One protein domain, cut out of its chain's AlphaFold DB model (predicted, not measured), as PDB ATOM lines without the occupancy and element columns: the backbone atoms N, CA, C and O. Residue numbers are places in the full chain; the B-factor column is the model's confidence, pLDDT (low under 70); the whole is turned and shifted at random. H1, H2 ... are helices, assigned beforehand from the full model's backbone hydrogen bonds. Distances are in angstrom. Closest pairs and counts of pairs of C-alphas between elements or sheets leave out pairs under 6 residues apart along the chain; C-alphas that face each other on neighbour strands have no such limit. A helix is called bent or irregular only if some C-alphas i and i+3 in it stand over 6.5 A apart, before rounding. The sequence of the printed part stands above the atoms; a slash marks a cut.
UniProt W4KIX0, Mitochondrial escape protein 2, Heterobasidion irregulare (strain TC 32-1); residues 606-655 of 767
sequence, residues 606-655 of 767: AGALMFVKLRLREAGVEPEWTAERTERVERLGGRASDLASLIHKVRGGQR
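Overview. This is residues 606 to 655 of the 767 residues of the protein "Mitochondrial escape protein 2" of Heterobasidion irregulare (strain TC 32-1) (UniProt W4KIX0). Three helices make a small body in which the longest, H1, is the shared partner of two shorter ones that stay apart from each other. H2 is set nearly crosswise near the first end of H1, while H3 packs slantwise on H1 and runs the same way. The printed part has 50 residues with three named helices, in the order H1, H2, H3, and no named strand; the class is all helix. The whole is compact and rounded, with a radius of gyration of the C-alphas of 9.8 A and spans of 23 by 22 by 17 A.

Arrangement. H1, residues 606 to 618, touches H3, residues 640 to 651, and the closest C-alphas are those of Leu 616 and Ile 647, 6.5 A apart. Their lines stand at a steep tilt of 35.1 degrees, only just past shallow, and they run the same way. H1 also touches H2, residues 627 to 634, with residues 608 to 609 alone; the closest C-alphas are those of Leu 609 and Val 633, 6.9 A apart. The lines of H1 and H2 are about perpendicular, at 76 degrees. H2 and H3 are apart. In H1, H2 and H3 every O i to N i+4 pair is within hydrogen-bond range.

Along the chain. H1 begins at C-alpha 606 (-37.102, -18.762, 2.061) and measures 18.4 A from first to last C-alpha. H3 measures 16.3 A and ends at C-alpha 651 (-37.741, -39.206, -2.880). H2, 10.5 A long, begins at C-alpha 627 (-44.877, -25.128, 10.644).

Size, cuts and confidence. The two C-alphas farthest apart are those of Ala 606 and Gly 652, at 24.0 A. The printed part has no cut. The link from H1 to H2 is short, with 8 residues, and the link from H2 to H3 is tight, with 5. The mean pLDDT of the printed part is 81.7, and no printed residue is under 70.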
ATOM      1  N   ALA A 606     -35.864 -18.757   2.834       78.75
ATOM      2  CA  ALA A 606     -37.102 -18.762   2.061       78.75
ATOM      3  C   ALA A 606     -36.901 -19.370   0.661       78.75
ATOM      4  O   ALA A 606     -37.692 -20.228   0.252       78.75
ATOM      5  N   GLY A 607     -35.823 -19.007  -0.043       79.06
ATOM      6  CA  GLY A 607     -35.440 -19.619  -1.319       79.06
ATOM      7  C   GLY A 607     -35.169 -21.121  -1.206       79.06
ATOM      8  O   GLY A 607     -35.691 -21.904  -2.003       79.06
ATOM      9  N   ALA A 608     -34.458 -21.554  -0.159       79.94
ATOM     10  CA  ALA A 608     -34.181 -22.966   0.121       79.94
ATOM     11  C   ALA A 608     -35.468 -23.790   0.301       79.94
ATOM     12  O   ALA A 608     -35.620 -24.860  -0.294       79.94
ATOM     13  N   LEU A 609     -36.420 -23.276   1.087       82.75
ATOM     14  CA  LEU A 609     -37.723 -23.910   1.290       82.75
ATOM     15  C   LEU A 609     -38.531 -23.994  -0.001       82.75
ATOM     16  O   LEU A 609     -39.109 -25.041  -0.299       82.75
ATOM     17  N   MET A 610     -38.586 -22.899  -0.761       82.81
ATOM     18  CA  MET A 610     -39.322 -22.857  -2.021       82.81
ATOM     19  C   MET A 610     -38.730 -23.836  -3.038       82.81
ATOM     20  O   MET A 610     -39.477 -24.568  -3.686       82.81
ATOM     21  N   PHE A 611     -37.399 -23.923  -3.103       80.62
ATOM     22  CA  PHE A 611     -36.686 -24.890  -3.931       80.62
ATOM     23  C   PHE A 611     -37.049 -26.334  -3.561       80.62
ATOM     24  O   PHE A 611     -37.432 -27.115  -4.431       80.62
ATOM     25  N   VAL A 612     -36.988 -26.698  -2.276       84.69
ATOM     26  CA  VAL A 612     -37.326 -28.061  -1.825       84.69
ATOM     27  C   VAL A 612     -38.794 -28.390  -2.106       84.69
ATOM     28  O   VAL A 612     -39.083 -29.469  -2.624       84.69
ATOM     29  N   LYS A 613     -39.718 -27.460  -1.824       85.06
ATOM     30  CA  LYS A 613     -41.154 -27.623  -2.107       85.06
ATOM     31  C   LYS A 613     -41.410 -27.889  -3.587       85.06
ATOM     32  O   LYS A 613     -42.107 -28.847  -3.920       85.06
ATOM     33  N   LEU A 614     -40.814 -27.080  -4.462       83.19
ATOM     34  CA  LEU A 614     -40.957 -27.216  -5.908       83.19
ATOM     35  C   LEU A 614     -40.413 -28.566  -6.399       83.19
ATOM     36  O   LEU A 614     -41.117 -29.305  -7.081       83.19
ATOM     37  N   ARG A 615     -39.198 -28.941  -5.980       81.62
ATOM     38  CA  ARG A 615     -38.533 -30.182  -6.418       81.62
ATOM     39  C   ARG A 615     -39.193 -31.463  -5.915       81.62
ATOM     40  O   ARG A 615     -39.064 -32.506  -6.562       81.62
ATOM     41  N   LEU A 616     -39.846 -31.416  -4.757       84.75
ATOM     42  CA  LEU A 616     -40.624 -32.539  -4.232       84.75
ATOM     43  C   LEU A 616     -41.966 -32.670  -4.962       84.75
ATOM     44  O   LEU A 616     -42.328 -33.777  -5.362       84.75
ATOM     45  N   ARG A 617     -42.623 -31.542  -5.261       83.81
ATOM     46  CA  ARG A 617     -43.837 -31.504  -6.087       83.81
ATOM     47  C   ARG A 617     -43.606 -32.049  -7.497       83.81
ATOM     48  O   ARG A 617     -44.377 -32.882  -7.956       83.81
ATOM     49  N   GLU A 618     -42.517 -31.646  -8.153       80.75
ATOM     50  CA  GLU A 618     -42.103 -32.191  -9.461       80.75
ATOM     51  C   GLU A 618     -41.890 -33.711  -9.427       80.75
ATOM     52  O   GLU A 618     -42.125 -34.397 -10.416       80.75
ATOM     53  N   ALA A 619     -41.463 -34.246  -8.282       78.69
ATOM     54  CA  ALA A 619     -41.244 -35.675  -8.089       78.69
ATOM     55  C   ALA A 619     -42.522 -36.454  -7.738       78.69
ATOM     56  O   ALA A 619     -42.443 -37.652  -7.477       78.69
ATOM     57  N   GLY A 620     -43.679 -35.787  -7.669       79.12
ATOM     58  CA  GLY A 620     -44.938 -36.392  -7.231       79.12
ATOM     59  C   GLY A 620     -44.982 -36.735  -5.738       79.12
ATOM     60  O   GLY A 620     -45.850 -37.496  -5.317       79.12
ATOM     61  N   VAL A 621     -44.060 -36.194  -4.931       80.44
ATOM     62  CA  VAL A 621     -43.999 -36.403  -3.479       80.44
ATOM     63  C   VAL A 621     -44.414 -35.105  -2.793       80.44
ATOM     64  O   VAL A 621     -43.618 -34.180  -2.676       80.44
ATOM     65  N   GLU A 622     -45.653 -35.021  -2.314       73.19
ATOM     66  CA  GLU A 622     -46.124 -33.874  -1.526       73.19
ATOM     67  C   GLU A 622     -46.251 -34.258  -0.043       73.19
ATOM     68  O   GLU A 622     -47.281 -34.784   0.379       73.19
ATOM     69  N   PRO A 623     -45.213 -34.031   0.784       72.81
ATOM     70  CA  PRO A 623     -45.367 -34.137   2.226       72.81
ATOM     71  C   PRO A 623     -46.236 -32.982   2.741       72.81
ATOM     72  O   PRO A 623     -46.115 -31.849   2.278       72.81
ATOM     73  N   GLU A 624     -47.078 -33.235   3.745       77.31
ATOM     74  CA  GLU A 624     -47.834 -32.166   4.409       77.31
ATOM     75  C   GLU A 624     -46.867 -31.158   5.054       77.31
ATOM     76  O   GLU A 624     -46.108 -31.496   5.968       77.31
ATOM     77  N   TRP A 625     -46.870 -29.912   4.587       78.69
ATOM     78  CA  TRP A 625     -45.996 -28.866   5.115       78.69
ATOM     79  C   TRP A 625     -46.589 -28.260   6.391       78.69
ATOM     80  O   TRP A 625     -47.403 -27.343   6.333       78.69
ATOM     81  N   THR A 626     -46.171 -28.757   7.555       82.69
ATOM     82  CA  THR A 626     -46.471 -28.138   8.858       82.69
ATOM     83  C   THR A 626     -45.444 -27.056   9.213       82.69
ATOM     84  O   THR A 626     -44.325 -27.043   8.686       82.69
ATOM     85  N   ALA A 627     -45.800 -26.149  10.132       79.00
ATOM     86  CA  ALA A 627     -44.877 -25.128  10.644       79.00
ATOM     87  C   ALA A 627     -43.605 -25.762  11.242       79.00
ATOM     88  O   ALA A 627     -42.500 -25.333  10.933       79.00
ATOM     89  N   GLU A 628     -43.748 -26.864  11.987       78.31
ATOM     90  CA  GLU A 628     -42.617 -27.602  12.568       78.31
ATOM     91  C   GLU A 628     -41.700 -28.241  11.514       78.31
ATOM     92  O   GLU A 628     -40.477 -28.245  11.664       78.31
ATOM     93  N   ARG A 629     -42.262 -28.788  10.425       80.94
ATOM     94  CA  ARG A 629     -41.469 -29.331   9.307       80.94
ATOM     95  C   ARG A 629     -40.711 -28.235   8.579       80.94
ATOM     96  O   ARG A 629     -39.558 -28.436   8.213       80.94
ATOM     97  N   THR A 630     -41.359 -27.090   8.390       82.56
ATOM     98  CA  THR A 630     -40.764 -25.918   7.742       82.56
ATOM     99  C   THR A 630     -39.576 -25.417   8.560       82.56
ATOM    100  O   THR A 630     -38.479 -25.323   8.020       82.56
ATOM    101  N   GLU A 631     -39.743 -25.267   9.878       80.69
ATOM    102  CA  GLU A 631     -38.653 -24.897  10.792       80.69
ATOM    103  C   GLU A 631     -37.493 -25.910  10.739       80.69
ATOM    104  O   GLU A 631     -36.323 -25.536  10.719       80.69
ATOM    105  N   ARG A 632     -37.777 -27.219  10.662       79.38
ATOM    106  CA  ARG A 632     -36.722 -28.243  10.531       79.38
ATOM    107  C   ARG A 632     -35.943 -28.136   9.220       79.38
ATOM    108  O   ARG A 632     -34.740 -28.364   9.234       79.38
ATOM    109  N   VAL A 633     -36.588 -27.794   8.108       80.19
ATOM    110  CA  VAL A 633     -35.882 -27.588   6.831       80.19
ATOM    111  C   VAL A 633     -35.094 -26.276   6.846       80.19
ATOM    112  O   VAL A 633     -33.972 -26.244   6.347       80.19
ATOM    113  N   GLU A 634     -35.598 -25.227   7.499       79.81
ATOM    114  CA  GLU A 634     -34.833 -23.990   7.734       79.81
ATOM    115  C   GLU A 634     -33.555 -24.258   8.547       79.81
ATOM    116  O   GLU A 634     -32.503 -23.682   8.262       79.81
ATOM    117  N   ARG A 635     -33.594 -25.223   9.481       75.44
ATOM    118  CA  ARG A 635     -32.414 -25.746  10.201       75.44
ATOM    119  C   ARG A 635     -31.452 -26.575   9.342       75.44
ATOM    120  O   ARG A 635     -30.512 -27.131   9.892       75.44
ATOM    121  N   LEU A 636     -31.645 -26.719   8.038       75.75
ATOM    122  CA  LEU A 636     -30.611 -27.267   7.155       75.75
ATOM    123  C   LEU A 636     -29.759 -26.139   6.546       75.75
ATOM    124  O   LEU A 636     -28.563 -26.301   6.304       75.75
ATOM    125  N   GLY A 637     -30.349 -24.953   6.382       77.44
ATOM    126  CA  GLY A 637     -29.765 -23.842   5.633       77.44
ATOM    127  C   GLY A 637     -29.870 -24.029   4.115       77.44
ATOM    128  O   GLY A 637     -30.503 -24.959   3.622       77.44
ATOM    129  N   GLY A 638     -29.255 -23.115   3.362       77.19
ATOM    130  CA  GLY A 638     -29.413 -23.023   1.908       77.19
ATOM    131  C   GLY A 638     -28.371 -23.738   1.053       77.19
ATOM    132  O   GLY A 638     -28.280 -23.464  -0.147       77.19
ATOM    133  N   ARG A 639     -27.548 -24.619   1.631       79.06
ATOM    134  CA  ARG A 639     -26.446 -25.263   0.903       79.06
ATOM    135  C   ARG A 639     -26.981 -26.228  -0.152       79.06
ATOM    136  O   ARG A 639     -27.768 -27.128   0.141       79.06
ATOM    137  N   ALA A 640     -26.524 -26.083  -1.395       78.31
ATOM    138  CA  ALA A 640     -27.053 -26.860  -2.525       78.31
ATOM    139  C   ALA A 640     -26.937 -28.378  -2.340       78.31
ATOM    140  O   ALA A 640     -27.876 -29.106  -2.658       78.31
ATOM    141  N   SER A 641     -25.783 -28.853  -1.865       80.88
ATOM    142  CA  SER A 641     -25.521 -30.275  -1.613       80.88
ATOM    143  C   SER A 641     -26.491 -30.871  -0.603       80.88
ATOM    144  O   SER A 641     -26.939 -32.009  -0.763       80.88
ATOM    145  N   ASP A 642     -26.832 -30.089   0.417       83.94
ATOM    146  CA  ASP A 642     -27.619 -30.540   1.555       83.94
ATOM    147  C   ASP A 642     -29.096 -30.566   1.163       83.94
ATOM    148  O   ASP A 642     -29.761 -31.583   1.358       83.94
ATOM    149  N   LEU A 643     -29.571 -29.523   0.472       84.50
ATOM    150  CA  LEU A 643     -30.913 -29.486  -0.120       84.50
ATOM    151  C   LEU A 643     -31.110 -30.600  -1.158       84.50
ATOM    152  O   LEU A 643     -32.136 -31.278  -1.154       84.50
ATOM    153  N   ALA A 644     -30.117 -30.851  -2.017       83.38
ATOM    154  CA  ALA A 644     -30.168 -31.952  -2.978       83.38
ATOM    155  C   ALA A 644     -30.197 -33.323  -2.281       83.38
ATOM    156  O   ALA A 644     -30.955 -34.203  -2.688       83.38
ATOM    157  N   SER A 645     -29.413 -33.495  -1.210       85.44
ATOM    158  CA  SER A 645     -29.427 -34.713  -0.390       85.44
ATOM    159  C   SER A 645     -30.776 -34.919   0.297       85.44
ATOM    160  O   SER A 645     -31.259 -36.048   0.347       85.44
ATOM    161  N   LEU A 646     -31.394 -33.846   0.799       86.94
ATOM    162  CA  LEU A 646     -32.725 -33.881   1.406       86.94
ATOM    163  C   LEU A 646     -33.766 -34.344   0.387       86.94
ATOM    164  O   LEU A 646     -34.488 -35.302   0.649       86.94
ATOM    165  N   ILE A 647     -33.794 -33.719  -0.793       86.94
ATOM    166  CA  ILE A 647     -34.714 -34.087  -1.878       86.94
ATOM    167  C   ILE A 647     -34.520 -35.557  -2.261       86.94
ATOM    168  O   ILE A 647     -35.496 -36.295  -2.358       86.94
ATOM    169  N   HIS A 648     -33.275 -36.003  -2.431       86.88
ATOM    170  CA  HIS A 648     -32.981 -37.384  -2.809       86.88
ATOM    171  C   HIS A 648     -33.455 -38.401  -1.755       86.88
ATOM    172  O   HIS A 648     -34.064 -39.409  -2.103       86.88
ATOM    173  N   LYS A 649     -33.242 -38.118  -0.465       88.94
ATOM    174  CA  LYS A 649     -33.680 -38.986   0.641       88.94
ATOM    175  C   LYS A 649     -35.196 -39.049   0.787       88.94
ATOM    176  O   LYS A 649     -35.746 -40.129   0.986       88.94
ATOM    177  N   VAL A 650     -35.866 -37.908   0.647       89.12
ATOM    178  CA  VAL A 650     -37.331 -37.834   0.709       89.12
ATOM    179  C   VAL A 650     -37.960 -38.533  -0.501       89.12
ATOM    180  O   VAL A 650     -38.918 -39.281  -0.334       89.12
ATOM    181  N   ARG A 651     -37.369 -38.398  -1.699       85.44
ATOM    182  CA  ARG A 651     -37.741 -39.206  -2.880       85.44
ATOM    183  C   ARG A 651     -37.549 -40.705  -2.638       85.44
ATOM    184  O   ARG A 651     -38.362 -41.501  -3.088       85.44
ATOM    185  N   GLY A 652     -36.517 -41.083  -1.886       86.12
ATOM    186  CA  GLY A 652     -36.273 -42.457  -1.436       86.12
ATOM    187  C   GLY A 652     -37.242 -42.973  -0.363       86.12
ATOM    188  O   GLY A 652     -37.051 -44.083   0.127       86.12
ATOM    189  N   GLY A 653     -38.261 -42.195   0.022       85.12
ATOM    190  CA  GLY A 653     -39.282 -42.581   1.000       85.12
ATOM    191  C   GLY A 653     -38.919 -42.292   2.459       85.12
ATOM    192  O   GLY A 653     -39.680 -42.654   3.358       85.12
ATOM    193  N   GLN A 654     -37.783 -41.639   2.728       87.88
ATOM    194  CA  GLN A 654     -37.428 -41.226   4.085       87.88
ATOM    195  C   GLN A 654     -38.292 -40.039   4.531       87.88
ATOM    196  O   GLN A 654     -38.592 -39.133   3.749       87.88
ATOM    197  N   ARG A 655     -38.670 -40.006   5.812       87.94
ATOM    198  CA  ARG A 655     -39.377 -38.854   6.384       87.94
ATOM    199  C   ARG A 655     -38.483 -37.614   6.355       87.94
ATOM    200  O   ARG A 655     -37.279 -37.713   6.592       87.94
TER     201      ARG A 655